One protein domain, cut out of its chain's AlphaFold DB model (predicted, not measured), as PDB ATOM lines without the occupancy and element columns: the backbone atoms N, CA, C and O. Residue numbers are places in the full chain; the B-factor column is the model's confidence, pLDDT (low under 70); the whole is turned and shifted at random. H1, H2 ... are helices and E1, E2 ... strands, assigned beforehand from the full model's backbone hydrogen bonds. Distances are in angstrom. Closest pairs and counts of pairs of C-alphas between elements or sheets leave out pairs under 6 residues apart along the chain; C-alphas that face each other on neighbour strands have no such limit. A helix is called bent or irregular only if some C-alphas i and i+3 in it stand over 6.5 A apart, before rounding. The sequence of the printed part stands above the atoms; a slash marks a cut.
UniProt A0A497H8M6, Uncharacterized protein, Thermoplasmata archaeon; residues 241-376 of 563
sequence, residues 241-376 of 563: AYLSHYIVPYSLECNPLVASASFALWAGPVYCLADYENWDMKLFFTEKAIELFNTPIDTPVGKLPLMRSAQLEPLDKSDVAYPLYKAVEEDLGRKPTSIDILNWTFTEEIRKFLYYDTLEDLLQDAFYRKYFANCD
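What this domain is: This is residues 241 to 376 of the 563 residues of an uncharacterized protein of Thermoplasmata archaeon (UniProt A0A497H8M6). One long helix, H2, runs through the middle of a mostly helical body, with H1, H5 and H6 packed round its residues 256 to 264 and H4 on its residues 268 to 272. The small strand hairpin E1 and E2 makes one end of the longest axis; at the other end H7 and H8 pack on H1, and H9 follows them. The printed part has 136 residues, with nine named helices and two named strands in the order H1 H2 H3 E1 E2 H4 H5 H6 H7 H8 H9; the sheet, E1 - E2, is antiparallel. The class is mostly helix, and the whole is compact, with a radius of gyration of the C-alphas of 14.6 A and spans of 42 by 34 by 26 A.

Where its parts are: Strand E1, residues 296 to 299, begins at C-alpha 296 (32.561, -9.970, -15.793), and E2 is residues 302 to 305. H2, residues 256 to 276, is 29.6 A long from C-alpha 256 (14.717, -19.127, -29.674), with a kink of 32 degrees near residue 266; it is neither bent nor irregular, but only just: C-alphas 266 and 269 are 6.4 A apart. H1, residues 241 to 252, is 17.2 A long and only just irregular, with C-alphas 245 and 248 6.7 A apart. H5, residues 321 to 332, is 16.8 A long. The shorter helices are H3, 287 to 293; H4, 306 to 309; H6, 338 to 345; H7, 348 to 354; H8, 359 to 363; and H9, 366 to 371, ending at C-alpha 371 (14.026, 7.772, -23.082).

How they stand to each other: In the hairpin of E1 and E2, N 297 and O 304 are 2.8 A apart, within hydrogen-bond range. The closest C-alphas of E1 and H4 are those of Ile 297 and Leu 306, 5.7 A apart. H4 touches H2 at Gly 268, whose C-alpha is 6.2 A from that of Met 307. H5 touches H2, about perpendicular at 77 degrees; their closest C-alphas, of Ala 261 and Ala 321, are 4.3 A apart. H6 touches H2 the same way at a shallow tilt of 25 degrees, closest at C-alphas 256 and 338, 4.6 A. H1 and H2, a helical hairpin, touch opposite ways at a shallow tilt of 34 degrees, only just short of steep; C-alphas 251 and 259 are closest, 4.9 A. H3 touches H6, about perpendicular at 85 degrees, closest at C-alphas 289 and 345, 5.2 A. H7 touches H1, about perpendicular at 89 degrees, closest at C-alphas 245 and 354, 5.2 A; H8 touches H1 too, at C-alphas 245 and 359, 6.5 A. H9 touches no helix; it is close to but not clearly touching H7, with C-alphas 349 and 367 6.9 A apart. Every O i to N i+4 pair is within hydrogen-bond range in H3, H5, H6, H8 and H9, against 15 of 17 in H2, 3 of 8 in H1 and 1 of 3 in H7; of O i to N i+3 pairs H1 has 4 of 9 and H7 3 of 4 within range, and H4 is too short for an i+4 pair.

The domain as a whole: The C-alphas of Pro 300 and Asp 357 are the two farthest apart, 45.5 A. The printed part has no cut; the link from H4 to H5, of 11 residues, is long. Mean pLDDT of the printed part is 94.9, and no printed residue is under 70.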
ATOM      1  N   ALA A 241      11.550   3.529 -32.734       93.94
ATOM      2  CA  ALA A 241      10.137   3.321 -33.030       93.94
ATOM      3  C   ALA A 241       9.931   2.334 -34.190       93.94
ATOM      4  O   ALA A 241       9.299   1.294 -34.007       93.94
ATOM      5  N   TYR A 242      10.534   2.599 -35.356       93.12
ATOM      6  CA  TYR A 242      10.387   1.736 -36.534       93.12
ATOM      7  C   TYR A 242      10.906   0.311 -36.292       93.12
ATOM      8  O   TYR A 242      10.262  -0.660 -36.684       93.12
ATOM      9  N   LEU A 243      12.061   0.160 -35.635       91.31
ATOM     10  CA  LEU A 243      12.627  -1.154 -35.330       91.31
ATOM     11  C   LEU A 243      11.724  -1.929 -34.375       91.31
ATOM     12  O   LEU A 243      11.416  -3.090 -34.650       91.31
ATOM     13  N   SER A 244      11.297  -1.296 -33.282       92.44
ATOM     14  CA  SER A 244      10.477  -1.950 -32.261       92.44
ATOM     15  C   SER A 244       9.121  -2.380 -32.804       92.44
ATOM     16  O   SER A 244       8.650  -3.455 -32.443       92.44
ATOM     17  N   HIS A 245       8.528  -1.574 -33.685       92.00
ATOM     18  CA  HIS A 245       7.199  -1.831 -34.223       92.00
ATOM     19  C   HIS A 245       7.212  -2.785 -35.430       92.00
ATOM     20  O   HIS A 245       6.364  -3.666 -35.509       92.00
ATOM     21  N   TYR A 246       8.182  -2.676 -36.349       91.75
ATOM     22  CA  TYR A 246       8.163  -3.460 -37.595       91.75
ATOM     23  C   TYR A 246       9.163  -4.614 -37.653       91.75
ATOM     24  O   TYR A 246       8.898  -5.598 -38.334       91.75
ATOM     25  N   ILE A 247      10.320  -4.530 -36.987       90.94
ATOM     26  CA  ILE A 247      11.399  -5.522 -37.169       90.94
ATOM     27  C   ILE A 247      11.508  -6.482 -35.991       90.94
ATOM     28  O   ILE A 247      11.601  -7.694 -36.183       90.94
ATOM     29  N   VAL A 248      11.512  -5.963 -34.765       90.88
ATOM     30  CA  VAL A 248      11.674  -6.781 -33.559       90.88
ATOM     31  C   VAL A 248      10.576  -7.855 -33.420       90.88
ATOM     32  O   VAL A 248      10.938  -8.969 -33.030       90.88
ATOM     33  N   PRO A 249       9.297  -7.635 -33.799       93.38
ATOM     34  CA  PRO A 249       8.261  -8.668 -33.703       93.38
ATOM     35  C   PRO A 249       8.576  -9.964 -34.463       93.38
ATOM     36  O   PRO A 249       8.273 -11.042 -33.953       93.38
ATOM     37  N   TYR A 250       9.296  -9.908 -35.593       93.81
ATOM     38  CA  TYR A 250       9.753 -11.110 -36.318       93.81
ATOM     39  C   TYR A 250      10.631 -12.030 -35.453       93.81
ATOM     40  O   TYR A 250      10.669 -13.246 -35.646       93.81
ATOM     41  N   SER A 251      11.305 -11.477 -34.440       94.25
ATOM     42  CA  SER A 251      12.135 -12.250 -33.507       94.25
ATOM     43  C   SER A 251      11.303 -13.216 -32.654       94.25
ATOM     44  O   SER A 251      11.834 -14.218 -32.179       94.25
ATOM     45  N   LEU A 252      10.003 -12.953 -32.477       94.56
ATOM     46  CA  LEU A 252       9.084 -13.834 -31.750       94.56
ATOM     47  C   LEU A 252       8.784 -15.125 -32.518       94.56
ATOM     48  O   LEU A 252       8.496 -16.147 -31.896       94.56
ATOM     49  N   GLU A 253       8.897 -15.090 -33.845       93.00
ATOM     50  CA  GLU A 253       8.660 -16.231 -34.736       93.00
ATOM     51  C   GLU A 253       9.946 -17.000 -35.074       93.00
ATOM     52  O   GLU A 253       9.908 -18.144 -35.532       93.00
ATOM     53  N   CYS A 254      11.105 -16.391 -34.814       93.38
ATOM     54  CA  CYS A 254      12.408 -17.009 -35.017       93.38
ATOM     55  C   CYS A 254      12.653 -18.180 -34.048       93.38
ATOM     56  O   CYS A 254      12.050 -18.282 -32.978       93.38
ATOM     57  N   ASN A 255      13.627 -19.039 -34.382       94.62
ATOM     58  CA  ASN A 255      14.171 -20.005 -33.421       94.62
ATOM     59  C   ASN A 255      14.630 -19.257 -32.146       94.62
ATOM     60  O   ASN A 255      15.325 -18.249 -32.282       94.62
ATOM     61  N   PRO A 256      14.328 -19.759 -30.933       96.69
ATOM     62  CA  PRO A 256      14.717 -19.127 -29.674       96.69
ATOM     63  C   PRO A 256      16.178 -18.658 -29.587       96.69
ATOM     64  O   PRO A 256      16.426 -17.572 -29.082       96.69
ATOM     65  N   LEU A 257      17.158 -19.400 -30.119       96.06
ATOM     66  CA  LEU A 257      18.560 -18.947 -30.085       96.06
ATOM     67  C   LEU A 257      18.800 -17.702 -30.960       96.06
ATOM     68  O   LEU A 257      19.562 -16.811 -30.593       96.06
ATOM     69  N   VAL A 258      18.125 -17.621 -32.109       95.00
ATOM     70  CA  VAL A 258      18.158 -16.440 -32.987       95.00
ATOM     71  C   VAL A 258      17.431 -15.277 -32.318       95.00
ATOM     72  O   VAL A 258      17.923 -14.152 -32.352       95.00
ATOM     73  N   ALA A 259      16.296 -15.547 -31.667       96.25
ATOM     74  CA  ALA A 259      15.575 -14.547 -30.890       96.25
ATOM     75  C   ALA A 259      16.468 -13.966 -29.784       96.25
ATOM     76  O   ALA A 259      16.540 -12.749 -29.645       96.25
ATOM     77  N   SER A 260      17.236 -14.802 -29.069       97.50
ATOM     78  CA  SER A 260      18.240 -14.336 -28.104       97.50
ATOM     79  C   SER A 260      19.271 -13.397 -28.733       97.50
ATOM     80  O   SER A 260      19.584 -12.373 -28.133       97.50
ATOM     81  N   ALA A 261      19.773 -13.695 -29.936       95.44
ATOM     82  CA  ALA A 261      20.706 -12.811 -30.639       95.44
ATOM     83  C   ALA A 261      20.064 -11.469 -31.019       95.44
ATOM     84  O   ALA A 261      20.656 -10.416 -30.795       95.44
ATOM     85  N   SER A 262      18.844 -11.498 -31.560       94.06
ATOM     86  CA  SER A 262      18.105 -10.295 -31.963       94.06
ATOM     87  C   SER A 262      17.772  -9.400 -30.762       94.06
ATOM     88  O   SER A 262      18.025  -8.195 -30.774       94.06
ATOM     89  N   PHE A 263      17.300  -9.997 -29.667       95.94
ATOM     90  CA  PHE A 263      17.042  -9.282 -28.419       95.94
ATOM     91  C   PHE A 263      18.320  -8.760 -27.764       95.94
ATOM     92  O   PHE A 263      18.299  -7.660 -27.223       95.94
ATOM     93  N   ALA A 264      19.443  -9.476 -27.847       94.94
ATOM     94  CA  ALA A 264      20.730  -8.958 -27.387       94.94
ATOM     95  C   ALA A 264      21.212  -7.768 -28.234       94.94
ATOM     96  O   ALA A 264      21.721  -6.793 -27.683       94.94
ATOM     97  N   LEU A 265      21.006  -7.813 -29.556       91.44
ATOM     98  CA  LEU A 265      21.310  -6.698 -30.455       91.44
ATOM     99  C   LEU A 265      20.478  -5.452 -30.113       91.44
ATOM    100  O   LEU A 265      21.009  -4.346 -30.166       91.44
ATOM    101  N   TRP A 266      19.217  -5.624 -29.708       90.31
ATOM    102  CA  TRP A 266      18.379  -4.536 -29.194       90.31
ATOM    103  C   TRP A 266      18.804  -4.060 -27.796       90.31
ATOM    104  O   TRP A 266      18.887  -2.862 -27.535       90.31
ATOM    105  N   ALA A 267      19.124  -4.991 -26.897       94.31
ATOM    106  CA  ALA A 267      19.525  -4.692 -25.526       94.31
ATOM    107  C   ALA A 267      20.853  -3.928 -25.449       94.31
ATOM    108  O   ALA A 267      20.998  -3.066 -24.589       94.31
ATOM    109  N   GLY A 268      21.811  -4.207 -26.336       92.81
ATOM    110  CA  GLY A 268      23.150  -3.612 -26.299       92.81
ATOM    111  C   GLY A 268      23.172  -2.079 -26.323       92.81
ATOM    112  O   GLY A 268      23.706  -1.480 -25.386       92.81
ATOM    113  N   PRO A 269      22.589  -1.420 -27.343       90.69
ATOM    114  CA  PRO A 269      22.509   0.039 -27.414       90.69
ATOM    115  C   PRO A 269      21.773   0.665 -26.224       90.69
ATOM    116  O   PRO A 269      22.225   1.687 -25.706       90.69
ATOM    117  N   VAL A 270      20.680   0.036 -25.769       93.50
ATOM    118  CA  VAL A 270      19.878   0.497 -24.621       93.50
ATOM    119  C   VAL A 270      20.676   0.388 -23.325       93.50
ATOM    120  O   VAL A 270      20.708   1.334 -22.549       93.50
ATOM    121  N   TYR A 271      21.374  -0.728 -23.115       95.19
ATOM    122  CA  TYR A 271      22.252  -0.941 -21.970       95.19
ATOM    123  C   TYR A 271      23.372   0.101 -21.939       95.19
ATOM    124  O   TYR A 271      23.590   0.749 -20.921       95.19
ATOM    125  N   CYS A 272      24.068   0.301 -23.061       90.69
ATOM    126  CA  CYS A 272      25.171   1.259 -23.116       90.69
ATOM    127  C   CYS A 272      24.687   2.695 -22.885       90.69
ATOM    128  O   CYS A 272      25.354   3.439 -22.172       90.69
ATOM    129  N   LEU A 273      23.522   3.056 -23.436       91.50
ATOM    130  CA  LEU A 273      22.909   4.364 -23.217       91.50
ATOM    131  C   LEU A 273      22.480   4.553 -21.759       91.50
ATOM    132  O   LEU A 273      22.824   5.562 -21.160       91.50
ATOM    133  N   ALA A 274      21.769   3.586 -21.176       94.56
ATOM    134  CA  ALA A 274      21.287   3.675 -19.800       94.56
ATOM    135  C   ALA A 274      22.439   3.779 -18.793       94.56
ATOM    136  O   ALA A 274      22.351   4.571 -17.859       94.56
ATOM    137  N   ASP A 275      23.529   3.031 -18.998       91.19
ATOM    138  CA  ASP A 275      24.721   3.147 -18.149       91.19
ATOM    139  C   ASP A 275      25.366   4.530 -18.277       91.19
ATOM    140  O   ASP A 275      25.665   5.174 -17.275       91.19
ATOM    141  N   TYR A 276      25.533   5.003 -19.515       88.31
ATOM    142  CA  TYR A 276      26.134   6.303 -19.801       88.31
ATOM    143  C   TYR A 276      25.323   7.466 -19.209       88.31
ATOM    144  O   TYR A 276      25.881   8.335 -18.543       88.31
ATOM    145  N   GLU A 277      24.003   7.453 -19.384       91.31
ATOM    146  CA  GLU A 277      23.085   8.468 -18.852       91.31
ATOM    147  C   GLU A 277      22.807   8.303 -17.345       91.31
ATOM    148  O   GLU A 277      22.051   9.079 -16.751       91.31
ATOM    149  N   ASN A 278      23.403   7.286 -16.705       93.88
ATOM    150  CA  ASN A 278      23.178   6.925 -15.305       93.88
ATOM    151  C   ASN A 278      21.682   6.711 -14.980       93.88
ATOM    152  O   ASN A 278      21.173   7.115 -13.928       93.88
ATOM    153  N   TRP A 279      20.954   6.094 -15.912       96.69
ATOM    154  CA  TRP A 279      19.575   5.660 -15.721       96.69
ATOM    155  C   TRP A 279      19.523   4.341 -14.946       96.69
ATOM    156  O   TRP A 279      20.411   3.496 -15.050       96.69
ATOM    157  N   ASP A 280      18.443   4.126 -14.191       97.62
ATOM    158  CA  ASP A 280      18.226   2.837 -13.535       97.62
ATOM    159  C   ASP A 280      17.962   1.749 -14.590       97.62
ATOM    160  O   ASP A 280      16.936   1.753 -15.272       97.62
ATOM    161  N   MET A 281      18.882   0.788 -14.703       97.69
ATOM    162  CA  MET A 281      18.782  -0.353 -15.621       97.69
ATOM    163  C   MET A 281      17.486  -1.154 -15.447       97.69
ATOM    164  O   MET A 281      16.997  -1.737 -16.421       97.69
ATOM    165  N   LYS A 282      16.897  -1.160 -14.242       98.06
ATOM    166  CA  LYS A 282      15.631  -1.854 -13.941       98.06
ATOM    167  C   LYS A 282      14.422  -1.250 -14.649       98.06
ATOM    168  O   LYS A 282      13.345  -1.835 -14.609       98.06
ATOM    169  N   LEU A 283      14.578  -0.095 -15.293       98.00
ATOM    170  CA  LEU A 283      13.567   0.471 -16.182       98.00
ATOM    171  C   LEU A 283      13.458  -0.317 -17.495       98.00
ATOM    172  O   LEU A 283      12.373  -0.415 -18.062       98.00
ATOM    173  N   PHE A 284      14.565  -0.895 -17.962       98.19
ATOM    174  CA  PHE A 284      14.684  -1.492 -19.295       98.19
ATOM    175  C   PHE A 284      14.767  -3.019 -19.246       98.19
ATOM    176  O   PHE A 284      14.205  -3.712 -20.098       98.19
ATOM    177  N   PHE A 285      15.443  -3.551 -18.228       98.69
ATOM    178  CA  PHE A 285      15.783  -4.965 -18.120       98.69
ATOM    179  C   PHE A 285      15.301  -5.571 -16.805       98.69
ATOM    180  O   PHE A 285      15.178  -4.885 -15.789       98.69
ATOM    181  N   THR A 286      15.054  -6.880 -16.804       98.69
ATOM    182  CA  THR A 286      14.796  -7.607 -15.551       98.69
ATOM    183  C   THR A 286      16.074  -7.705 -14.713       98.69
ATOM    184  O   THR A 286      17.183  -7.642 -15.243       98.69
ATOM    185  N   GLU A 287      15.953  -7.928 -13.401       98.50
ATOM    186  CA  GLU A 287      17.130  -8.098 -12.530       98.50
ATOM    187  C   GLU A 287      18.037  -9.255 -12.982       98.50
ATOM    188  O   GLU A 287      19.258  -9.120 -12.949       98.50
ATOM    189  N   LYS A 288      17.449 -10.350 -13.484       98.25
ATOM    190  CA  LYS A 288      18.201 -11.510 -13.985       98.25
ATOM    191  C   LYS A 288      18.978 -11.179 -15.260       98.25
ATOM    192  O   LYS A 288      20.124 -11.594 -15.421       98.25
ATOM    193  N   ALA A 289      18.378 -10.394 -16.155       98.56
ATOM    194  CA  ALA A 289      19.052  -9.926 -17.357       98.56
ATOM    195  C   ALA A 289      20.198  -8.965 -17.024       98.56
ATOM    196  O   ALA A 289      21.281  -9.096 -17.587       98.56
ATOM    197  N   ILE A 290      19.992  -8.057 -16.065       98.62
ATOM    198  CA  ILE A 290      21.039  -7.153 -15.572       98.62
ATOM    199  C   ILE A 290      22.208  -7.949 -14.989       98.62
ATOM    200  O   ILE A 290      23.357  -7.624 -15.286       98.62
ATOM    201  N   GLU A 291      21.941  -8.986 -14.193       98.44
ATOM    202  CA  GLU A 291      22.977  -9.870 -13.645       98.44
ATOM    203  C   GLU A 291      23.776 -10.555 -14.762       98.44
ATOM    204  O   GLU A 291      25.006 -10.468 -14.779       98.44
ATOM    205  N   LEU A 292      23.094 -11.149 -15.749       98.56
ATOM    206  CA  LEU A 292      23.749 -11.769 -16.902       98.56
ATOM    207  C   LEU A 292      24.607 -10.759 -17.676       98.56
ATOM    208  O   LEU A 292      25.778 -11.026 -17.946       98.56
ATOM    209  N   PHE A 293      24.053  -9.598 -18.019       97.75
ATOM    210  CA  PHE A 293      24.742  -8.568 -18.801       97.75
ATOM    211  C   PHE A 293      25.951  -7.977 -18.070       97.75
ATOM    212  O   PHE A 293      26.930  -7.608 -18.724       97.75
ATOM    213  N   ASN A 294      25.916  -7.956 -16.735       97.50
ATOM    214  CA  ASN A 294      27.020  -7.542 -15.870       97.50
ATOM    215  C   ASN A 294      28.043  -8.641 -15.572       97.50
ATOM    216  O   ASN A 294      29.018  -8.373 -14.866       97.50
ATOM    217  N   THR A 295      27.866  -9.854 -16.108       97.69
ATOM    218  CA  THR A 295      28.838 -10.939 -15.921       97.69
ATOM    219  C   THR A 295      30.226 -10.458 -16.354       97.69
ATOM    220  O   THR A 295      30.377 -10.019 -17.494       97.69
ATOM    221  N   PRO A 296      31.245 -10.503 -15.476       96.88
ATOM    222  CA  PRO A 296      32.561  -9.970 -15.793       96.88
ATOM    223  C   PRO A 296      33.291 -10.883 -16.780       96.88
ATOM    224  O   PRO A 296      33.521 -12.059 -16.494       96.88
ATOM    225  N   ILE A 297      33.703 -10.319 -17.910       95.38
ATOM    226  CA  ILE A 297      34.475 -10.981 -18.962       95.38
ATOM    227  C   ILE A 297      35.895 -10.419 -18.969       95.38
ATOM    228  O   ILE A 297      36.096  -9.204 -18.947       95.38
ATOM    229  N   ASP A 298      36.888 -11.307 -18.992       93.12
ATOM    230  CA  ASP A 298      38.285 -10.932 -19.190       93.12
ATOM    231  C   ASP A 298      38.513 -10.521 -20.649       93.12
ATOM    232  O   ASP A 298      38.260 -11.295 -21.573       93.12
ATOM    233  N   THR A 299      39.010  -9.303 -20.856       88.94
ATOM    234  CA  THR A 299      39.335  -8.751 -22.178       88.94
ATOM    235  C   THR A 299      40.791  -8.256 -22.206       88.94
ATOM    236  O   THR A 299      41.388  -8.065 -21.139       88.94
ATOM    237  N   PRO A 300      41.388  -7.985 -23.385       84.25
ATOM    238  CA  PRO A 300      42.730  -7.402 -23.493       84.25
ATOM    239  C   PRO A 300      42.906  -6.071 -22.752       84.25
ATOM    240  O   PRO A 300      44.025  -5.700 -22.408       84.25
ATOM    241  N   VAL A 301      41.805  -5.366 -22.490       84.12
ATOM    242  CA  VAL A 301      41.761  -4.040 -21.854       84.12
ATOM    243  C   VAL A 301      41.280  -4.101 -20.398       84.12
ATOM    244  O   VAL A 301      40.987  -3.075 -19.789       84.12
ATOM    245  N   GLY A 302      41.204  -5.303 -19.819       87.81
ATOM    246  CA  GLY A 302      40.748  -5.542 -18.450       87.81
ATOM    247  C   GLY A 302      39.381  -6.221 -18.381       87.81
ATOM    248  O   GLY A 302      38.867  -6.735 -19.372       87.81
ATOM    249  N   LYS A 303      38.795  -6.266 -17.182       92.81
ATOM    250  CA  LYS A 303      37.484  -6.890 -16.970       92.81
ATOM    251  C   LYS A 303      36.359  -5.925 -17.311       92.81
ATOM    252  O   LYS A 303      36.301  -4.836 -16.745       92.81
ATOM    253  N   LEU A 304      35.450  -6.354 -18.182       92.56
ATOM    254  CA  LEU A 304      34.273  -5.587 -18.593       92.56
ATOM    255  C   LEU A 304      32.997  -6.433 -18.456       92.56
ATOM    256  O   LEU A 304      33.079  -7.656 -18.543       92.56
ATOM    257  N   PRO A 305      31.821  -5.812 -18.251       95.12
ATOM    258  CA  PRO A 305      30.532  -6.496 -18.370       95.12
ATOM    259  C   PRO A 305      30.395  -7.235 -19.705       95.12
ATOM    260  O   PRO A 305      30.801  -6.690 -20.734       95.12
ATOM    261  N   LEU A 306      29.746  -8.405 -19.708       95.31
ATOM    262  CA  LEU A 306      29.439  -9.191 -20.909       95.31
ATOM    263  C   LEU A 306      28.862  -8.322 -22.026       95.31
ATOM    264  O   LEU A 306      29.312  -8.400 -23.166       95.31
ATOM    265  N   MET A 307      27.905  -7.450 -21.702       94.06
ATOM    266  CA  MET A 307      27.284  -6.594 -22.714       94.06
ATOM    267  C   MET A 307      28.271  -5.584 -23.321       94.06
ATOM    268  O   MET A 307      28.209  -5.304 -24.515       94.06
ATOM    269  N   ARG A 308      29.220  -5.069 -22.525       91.44
ATOM    270  CA  ARG A 308      30.272  -4.147 -22.990       91.44
ATOM    271  C   ARG A 308      31.383  -4.846 -23.758       91.44
ATOM    272  O   ARG A 308      32.029  -4.222 -24.593       91.44
ATOM    273  N   SER A 309      31.608  -6.121 -23.475       90.69
ATOM    274  CA  SER A 309      32.621  -6.923 -24.144       90.69
ATOM    275  C   SER A 309      32.093  -7.650 -25.375       90.69
ATOM    276  O   SER A 309      32.885  -8.221 -26.101       90.69
ATOM    277  N   ALA A 310      30.794  -7.684 -25.641       91.19
ATOM    278  CA  ALA A 310      30.264  -8.536 -26.698       91.19
ATOM    279  C   ALA A 310      30.427  -7.958 -28.114       91.19
ATOM    280  O   ALA A 310      30.215  -6.762 -28.358       91.19
ATOM    281  N   GLN A 311      30.700  -8.847 -29.066       91.56
ATOM    282  CA  GLN A 311      30.227  -8.727 -30.439       91.56
ATOM    283  C   GLN A 311      28.740  -9.116 -30.479       91.56
ATOM    284  O   GLN A 311      28.352 -10.190 -30.014       91.56
ATOM    285  N   LEU A 312      27.893  -8.238 -31.021       91.00
ATOM    286  CA  LEU A 312      26.438  -8.455 -31.079       91.00
ATOM    287  C   LEU A 312      25.930  -8.779 -32.486       91.00
ATOM    288  O   LEU A 312      24.901  -9.440 -32.618       91.00
ATOM    289  N   GLU A 313      26.656  -8.361 -33.523       86.56
ATOM    290  CA  GLU A 313      26.351  -8.673 -34.920       86.56
ATOM    291  C   GLU A 313      27.559  -9.283 -35.658       86.56
ATOM    292  O   GLU A 313      28.709  -8.992 -35.319       86.56
ATOM    293  N   PRO A 314      27.333 -10.101 -36.703       87.62
ATOM    294  CA  PRO A 314      26.034 -10.627 -37.148       87.62
ATOM    295  C   PRO A 314      25.409 -11.591 -36.122       87.62
ATOM    296  O   PRO A 314      26.094 -12.066 -35.219       87.62
ATOM    297  N   LEU A 315      24.099 -11.849 -36.232       86.88
ATOM    298  CA  LEU A 315      23.320 -12.580 -35.214       86.88
ATOM    299  C   LEU A 315      23.881 -13.977 -34.896       86.88
ATOM    300  O   LEU A 315      23.835 -14.420 -33.752       86.88
ATOM    301  N   ASP A 316      24.442 -14.658 -35.892       87.38
ATOM    302  CA  ASP A 316      25.070 -15.979 -35.774       87.38
ATOM    303  C   ASP A 316      26.425 -15.960 -35.042       87.38
ATOM    304  O   ASP A 316      26.948 -17.016 -34.689       87.38
ATOM    305  N   LYS A 317      26.982 -14.770 -34.794       90.25
ATOM    306  CA  LYS A 317      28.243 -14.541 -34.073       90.25
ATOM    307  C   LYS A 317      28.055 -13.740 -32.785       90.25
ATOM    308  O   LYS A 317      29.024 -13.208 -32.258       90.25
ATOM    309  N   SER A 318      26.821 -13.617 -32.300       93.88
ATOM    310  CA  SER A 318      26.533 -12.881 -31.071       93.88
ATOM    311  C   SER A 318      27.099 -13.610 -29.847       93.88
ATOM    312  O   SER A 318      26.679 -14.728 -29.536       93.88
ATOM    313  N   ASP A 319      27.984 -12.943 -29.105       94.88
ATOM    314  CA  ASP A 319      28.580 -13.476 -27.871       94.88
ATOM    315  C   ASP A 319      27.559 -13.599 -26.727       94.88
ATOM    316  O   ASP A 319      27.769 -14.345 -25.773       94.88
ATOM    317  N   VAL A 320      26.438 -12.876 -26.814       96.75
ATOM    318  CA  VAL A 320      25.399 -12.825 -25.769       96.75
ATOM    319  C   VAL A 320      24.266 -13.812 -26.038       96.75
ATOM    320  O   VAL A 320      23.627 -14.273 -25.093       96.75
ATOM    321  N   ALA A 321      24.022 -14.182 -27.299       96.56
ATOM    322  CA  ALA A 321      22.869 -14.992 -27.687       96.56
ATOM    323  C   ALA A 321      22.795 -16.332 -26.947       96.56
ATOM    324  O   ALA A 321      21.766 -16.666 -26.359       96.56
ATOM    325  N   TYR A 322      23.887 -17.098 -26.957       97.75
ATOM    326  CA  TYR A 322      23.918 -18.407 -26.311       97.75
ATOM    327  C   TYR A 322      23.895 -18.317 -24.774       97.75
ATOM    328  O   TYR A 322      23.074 -19.017 -24.178       97.75
ATOM    329  N   PRO A 323      24.694 -17.449 -24.110       98.31
ATOM    330  CA  PRO A 323      24.563 -17.214 -22.669       98.31
ATOM    331  C   PRO A 323      23.150 -16.817 -22.240       98.31
ATOM    332  O   PRO A 323      22.637 -17.365 -21.266       98.31
ATOM    333  N   LEU A 324      22.493 -15.929 -22.993       98.56
ATOM    334  CA  LEU A 324      21.115 -15.526 -22.721       98.56
ATOM    335  C   LEU A 324      20.153 -16.707 -22.855       98.56
ATOM    336  O   LEU A 324      19.427 -17.000 -21.910       98.56
ATOM    337  N   TYR A 325      20.186 -17.424 -23.982       98.69
ATOM    338  CA  TYR A 325      19.361 -18.619 -24.187       98.69
ATOM    339  C   TYR A 325      19.523 -19.624 -23.033       98.69
ATOM    340  O   TYR A 325      18.535 -20.135 -22.504       98.69
ATOM    341  N   LYS A 326      20.770 -19.888 -22.623       98.62
ATOM    342  CA  LYS A 326      21.096 -20.834 -21.551       98.62
ATOM    343  C   LYS A 326      20.596 -20.380 -20.187       98.62
ATOM    344  O   LYS A 326      20.009 -21.199 -19.485       98.62
ATOM    345  N   ALA A 327      20.761 -19.103 -19.848       98.62
ATOM    346  CA  ALA A 327      20.258 -18.548 -18.595       98.62
ATOM    347  C   ALA A 327      18.730 -18.683 -18.491       98.62
ATOM    348  O   ALA A 327      18.215 -19.087 -17.448       98.62
ATOM    349  N   VAL A 328      18.001 -18.430 -19.587       98.75
ATOM    350  CA  VAL A 328      16.540 -18.616 -19.615       98.75
ATOM    351  C   VAL A 328      16.165 -20.101 -19.510       98.75
ATOM    352  O   VAL A 328      15.249 -20.455 -18.771       98.75
ATOM    353  N   GLU A 329      16.868 -20.989 -20.219       98.69
ATOM    354  CA  GLU A 329      16.622 -22.439 -20.168       98.69
ATOM    355  C   GLU A 329      16.804 -23.012 -18.753       98.69
ATOM    356  O   GLU A 329      15.992 -23.822 -18.297       98.69
ATOM    357  N   GLU A 330      17.855 -22.581 -18.057       98.44
ATOM    358  CA  GLU A 330      18.173 -23.013 -16.696       98.44
ATOM    359  C   GLU A 330      17.149 -22.502 -15.681       98.44
ATOM    360  O   GLU A 330      16.680 -23.280 -14.849       98.44
ATOM    361  N   ASP A 331      16.740 -21.238 -15.795       98.25
ATOM    362  CA  ASP A 331      15.737 -20.629 -14.917       98.25
ATOM    363  C   ASP A 331      14.348 -21.276 -15.066       98.25
ATOM    364  O   ASP A 331      13.619 -21.445 -14.089       98.25
ATOM    365  N   LEU A 332      13.982 -21.683 -16.286       98.06
ATOM    366  CA  LEU A 332      12.694 -22.327 -16.565       98.06
ATOM    367  C   LEU A 332      12.689 -23.842 -16.327       98.06
ATOM    368  O   LEU A 332      11.614 -24.440 -16.231       98.06
ATOM    369  N   GLY A 333      13.856 -24.491 -16.322       98.25
ATOM    370  CA  GLY A 333      13.969 -25.953 -16.303       98.25
ATOM    371  C   GLY A 333      13.432 -26.637 -17.572       98.25
ATOM    372  O   GLY A 333      13.127 -27.832 -17.553       98.25
ATOM    373  N   ARG A 334      13.286 -25.893 -18.676       98.25
ATOM    374  CA  ARG A 334      12.843 -26.379 -19.994       98.25
ATOM    375  C   ARG A 334      13.426 -25.515 -21.107       98.25
ATOM    376  O   ARG A 334      13.790 -24.368 -20.874       98.25
ATOM    377  N   LYS A 335      13.400 -26.027 -22.341       98.12
ATOM    378  CA  LYS A 335      13.730 -25.224 -23.527       98.12
ATOM    379  C   LYS A 335      12.844 -23.962 -23.582       98.12
ATOM    380  O   LYS A 335      11.616 -24.103 -23.478       98.12
ATOM    381  N   PRO A 336      13.431 -22.760 -23.721       98.25
ATOM    382  CA  PRO A 336      12.681 -21.517 -23.786       98.25
ATOM    383  C   PRO A 336      12.066 -21.312 -25.172       98.25
ATOM    384  O   PRO A 336      12.577 -21.792 -26.185       98.25
ATOM    385  N   THR A 337      10.962 -20.578 -25.211       98.25
ATOM    386  CA  THR A 337      10.401 -19.975 -26.424       98.25
ATOM    387  C   THR A 337      10.985 -18.573 -26.627       98.25
ATOM    388  O   THR A 337      11.553 -17.990 -25.704       98.25
ATOM    389  N   SER A 338      10.810 -17.986 -27.812       97.81
ATOM    390  CA  SER A 338      11.222 -16.600 -28.079       97.81
ATOM    391  C   SER A 338      10.511 -15.592 -27.164       97.81
ATOM    392  O   SER A 338      11.124 -14.632 -26.707       97.81
ATOM    393  N   ILE A 339       9.248 -15.855 -26.803       97.75
ATOM    394  CA  ILE A 339       8.487 -15.049 -25.832       97.75
ATOM    395  C   ILE A 339       9.065 -15.184 -24.418       97.75
ATOM    396  O   ILE A 339       9.145 -14.191 -23.695       97.75
ATOM    397  N   ASP A 340       9.490 -16.387 -24.017       98.50
ATOM    398  CA  ASP A 340      10.150 -16.575 -22.720       98.50
ATOM    399  C   ASP A 340      11.424 -15.730 -22.632       98.50
ATOM    400  O   ASP A 340      11.650 -15.073 -21.621       98.50
ATOM    401  N   ILE A 341      12.222 -15.700 -23.704       98.62
ATOM    402  CA  ILE A 341      13.448 -14.898 -23.765       98.62
ATOM    403  C   ILE A 341      13.115 -13.407 -23.690       98.62
ATOM    404  O   ILE A 341      13.698 -12.711 -22.866       98.62
ATOM    405  N   LEU A 342      12.140 -12.924 -24.472       98.19
ATOM    406  CA  LEU A 342      11.687 -11.530 -24.412       98.19
ATOM    407  C   LEU A 342      11.312 -11.123 -22.975       98.19
ATOM    408  O   LEU A 342      11.785 -10.103 -22.474       98.19
ATOM    409  N   ASN A 343      10.470 -11.925 -22.315       98.31
ATOM    410  CA  ASN A 343       9.977 -11.664 -20.959       98.31
ATOM    411  C   ASN A 343      11.072 -11.764 -19.896       98.31
ATOM    412  O   ASN A 343      11.020 -11.054 -18.894       98.31
ATOM    413  N   TRP A 344      12.045 -12.650 -20.094       98.62
ATOM    414  CA  TRP A 344      13.181 -12.789 -19.196       98.62
ATOM    415  C   TRP A 344      14.161 -11.624 -19.354       98.62
ATOM    416  O   TRP A 344      14.750 -11.188 -18.371       98.62
ATOM    417  N   THR A 345      14.320 -11.086 -20.564       98.56
ATOM    418  CA  THR A 345      15.263  -9.999 -20.848       98.56
ATOM    419  C   THR A 345      14.722  -8.623 -20.465       98.56
ATOM    420  O   THR A 345      15.410  -7.867 -19.777       98.56
ATOM    421  N   PHE A 346      13.506  -8.285 -20.894       98.56
ATOM    422  CA  PHE A 346      13.003  -6.910 -20.883       98.56
ATOM    423  C   PHE A 346      11.843  -6.685 -19.910       98.56
ATOM    424  O   PHE A 346      11.006  -7.561 -19.674       98.56
ATOM    425  N   THR A 347      11.750  -5.463 -19.389       98.44
ATOM    426  CA  THR A 347      10.604  -5.009 -18.589       98.44
ATOM    427  C   THR A 347       9.328  -4.913 -19.424       98.44
ATOM    428  O   THR A 347       9.354  -4.926 -20.653       98.44
ATOM    429  N   GLU A 348       8.173  -4.807 -18.763       97.25
ATOM    430  CA  GLU A 348       6.899  -4.540 -19.448       97.25
ATOM    431  C   GLU A 348       6.928  -3.247 -20.277       97.25
ATOM    432  O   GLU A 348       6.425  -3.238 -21.399       97.25
ATOM    433  N   GLU A 349       7.610  -2.211 -19.777       96.62
ATOM    434  CA  GLU A 349       7.763  -0.920 -20.460       96.62
ATOM    435  C   GLU A 349       8.479  -1.027 -21.808       96.62
ATOM    436  O   GLU A 349       8.136  -0.303 -22.736       96.62
ATOM    437  N   ILE A 350       9.444  -1.937 -21.952       95.88
ATOM    438  CA  ILE A 350      10.100  -2.171 -23.244       95.88
ATOM    439  C   ILE A 350       9.290  -3.133 -24.108       95.88
ATOM    440  O   ILE A 350       9.153  -2.924 -25.312       95.88
ATOM    441  N   ARG A 351       8.718  -4.182 -23.511       95.75
ATOM    442  CA  ARG A 351       7.973  -5.202 -24.263       95.75
ATOM    443  C   ARG A 351       6.753  -4.632 -24.969       95.75
ATOM    444  O   ARG A 351       6.472  -5.059 -26.084       95.75
ATOM    445  N   LYS A 352       6.053  -3.666 -24.368       95.06
ATOM    446  CA  LYS A 352       4.864  -3.050 -24.979       95.06
ATOM    447  C   LYS A 352       5.150  -2.392 -26.336       95.06
ATOM    448  O   LYS A 352       4.251  -2.358 -27.165       95.06
ATOM    449  N   PHE A 353       6.388  -1.958 -26.610       94.88
ATOM    450  CA  PHE A 353       6.750  -1.365 -27.906       94.88
ATOM    451  C   PHE A 353       6.494  -2.313 -29.088       94.88
ATOM    452  O   PHE A 353       6.175  -1.854 -30.178       94.88
ATOM    453  N   LEU A 354       6.588  -3.628 -28.865       93.62
ATOM    454  CA  LEU A 354       6.371  -4.653 -29.890       93.62
ATOM    455  C   LEU A 354       4.882  -4.928 -30.154       93.62
ATOM    456  O   LEU A 354       4.562  -5.667 -31.082       93.62
ATOM    457  N   TYR A 355       3.988  -4.416 -29.305       93.81
ATOM    458  CA  TYR A 355       2.575  -4.803 -29.274       93.81
ATOM    459  C   TYR A 355       1.610  -3.642 -29.532       93.81
ATOM    460  O   TYR A 355       0.402  -3.855 -29.465       93.81
ATOM    461  N   TYR A 356       2.104  -2.431 -29.801       95.25
ATOM    462  CA  TYR A 356       1.237  -1.342 -30.254       95.25
ATOM    463  C   TYR A 356       0.619  -1.674 -31.614       95.25
ATOM    464  O   TYR A 356       1.306  -2.203 -32.486       95.25
ATOM    465  N   ASP A 357      -0.660  -1.330 -31.792       93.00
ATOM    466  CA  ASP A 357      -1.395  -1.561 -33.042       93.00
ATOM    467  C   ASP A 357      -0.904  -0.642 -34.170       93.00
ATOM    468  O   ASP A 357      -0.918  -1.025 -35.340       93.00
ATOM    469  N   THR A 358      -0.460   0.568 -33.816       94.69
ATOM    470  CA  THR A 358       0.046   1.572 -34.755       94.69
ATOM    471  C   THR A 358       1.380   2.154 -34.293       94.69
ATOM    472  O   THR A 358       1.718   2.124 -33.105       94.69
ATOM    473  N   LEU A 359       2.151   2.698 -35.239       93.44
ATOM    474  CA  LEU A 359       3.396   3.399 -34.927       93.44
ATOM    475  C   LEU A 359       3.105   4.677 -34.127       93.44
ATOM    476  O   LEU A 359       3.846   5.006 -33.204       93.44
ATOM    477  N   GLU A 360       2.004   5.361 -34.435       94.38
ATOM    478  CA  GLU A 360       1.548   6.568 -33.751       94.38
ATOM    479  C   GLU A 360       1.300   6.318 -32.258       94.38
ATOM    480  O   GLU A 360       1.719   7.124 -31.427       94.38
ATOM    481  N   ASP A 361       0.694   5.182 -31.897       95.50
ATOM    482  CA  ASP A 361       0.476   4.825 -30.490       95.50
ATOM    483  C   ASP A 361       1.803   4.661 -29.730       95.50
ATOM    484  O   ASP A 361       1.923   5.108 -28.587       95.50
ATOM    485  N   LEU A 362       2.821   4.073 -30.373       95.75
ATOM    486  CA  LEU A 362       4.169   3.971 -29.805       95.75
ATOM    487  C   LEU A 362       4.797   5.359 -29.639       95.75
ATOM    488  O   LEU A 362       5.353   5.655 -28.580       95.75
ATOM    489  N   LEU A 363       4.689   6.225 -30.649       95.69
ATOM    490  CA  LEU A 363       5.260   7.574 -30.611       95.69
ATOM    491  C   LEU A 363       4.665   8.437 -29.491       95.69
ATOM    492  O   LEU A 363       5.362   9.314 -28.981       95.69
ATOM    493  N   GLN A 364       3.422   8.181 -29.077       95.88
ATOM    494  CA  GLN A 364       2.771   8.867 -27.955       95.88
ATOM    495  C   GLN A 364       3.065   8.236 -26.585       95.88
ATOM    496  O   GLN A 364       2.703   8.810 -25.552       95.88
ATOM    497  N   ASP A 365       3.734   7.080 -26.531       97.00
ATOM    498  CA  ASP A 365       4.019   6.410 -25.269       97.00
ATOM    499  C   ASP A 365       4.968   7.221 -24.375       97.00
ATOM    500  O   ASP A 365       6.072   7.598 -24.764       97.00
ATOM    501  N   ALA A 366       4.575   7.432 -23.117       97.50
ATOM    502  CA  ALA A 366       5.330   8.262 -22.183       97.50
ATOM    503  C   ALA A 366       6.750   7.732 -21.897       97.50
ATOM    504  O   ALA A 366       7.655   8.528 -21.634       97.50
ATOM    505  N   PHE A 367       6.962   6.412 -21.943       97.62
ATOM    506  CA  PHE A 367       8.281   5.817 -21.734       97.62
ATOM    507  C   PHE A 367       9.167   6.024 -22.969       97.62
ATOM    508  O   PHE A 367      10.303   6.483 -22.827       97.62
ATOM    509  N   TYR A 368       8.633   5.795 -24.176       97.00
ATOM    510  CA  TYR A 368       9.317   6.125 -25.434       97.00
ATOM    511  C   TYR A 368       9.699   7.609 -25.502       97.00
ATOM    512  O   TYR A 368      10.874   7.942 -25.684       97.00
ATOM    513  N   ARG A 369       8.730   8.505 -25.263       96.69
ATOM    514  CA  ARG A 369       8.928   9.964 -25.262       96.69
ATOM    515  C   ARG A 369      10.056  10.400 -24.336       96.69
ATOM    516  O   ARG A 369      10.795  11.320 -24.663       96.69
ATOM    517  N   LYS A 370      10.168   9.761 -23.172       96.62
ATOM    518  CA  LYS A 370      11.149  10.134 -22.155       96.62
ATOM    519  C   LYS A 370      12.563   9.646 -22.475       96.62
ATOM    520  O   LYS A 370      13.505  10.378 -22.192       96.62
ATOM    521  N   TYR A 371      12.713   8.431 -23.003       95.75
ATOM    522  CA  TYR A 371      14.026   7.772 -23.082       95.75
ATOM    523  C   TYR A 371      14.563   7.560 -24.502       95.75
ATOM    524  O   TYR A 371      15.765   7.366 -24.651       95.75
ATOM    525  N   PHE A 372      13.718   7.605 -25.538       94.81
ATOM    526  CA  PHE A 372      14.121   7.246 -26.906       94.81
ATOM    527  C   PHE A 372      13.790   8.291 -27.974       94.81
ATOM    528  O   PHE A 372      14.434   8.285 -29.020       94.81
ATOM    529  N   ALA A 373      12.857   9.215 -27.724       94.94
ATOM    530  CA  ALA A 373      12.478  10.246 -28.700       94.94
ATOM    531  C   ALA A 373      13.679  11.060 -29.224       94.94
ATOM    532  O   ALA A 373      13.813  11.269 -30.427       94.94
ATOM    533  N   ASN A 374      14.616  11.435 -28.346       92.19
ATOM    534  CA  ASN A 374      15.812  12.204 -28.724       92.19
ATOM    535  C   ASN A 374      16.798  11.429 -29.616       92.19
ATOM    536  O   ASN A 374      17.748  12.010 -30.137       92.19
ATOM    537  N   CYS A 375      16.592  10.124 -29.785       91.69
ATOM    538  CA  CYS A 375      17.423   9.248 -30.603       91.69
ATOM    539  C   CYS A 375      16.796   8.968 -31.982       91.69
ATOM    540  O   CYS A 375      17.424   8.305 -32.806       91.69
ATOM    541  N   ASP A 376      15.594   9.497 -32.243       93.44
ATOM    542  CA  ASP A 376      14.770   9.230 -33.427       93.44
ATOM    543  C   ASP A 376      14.368  10.536 -34.154       93.44
ATOM    544  O   ASP A 376      13.200  10.930 -34.136       93.44
TER     545      ASP A 376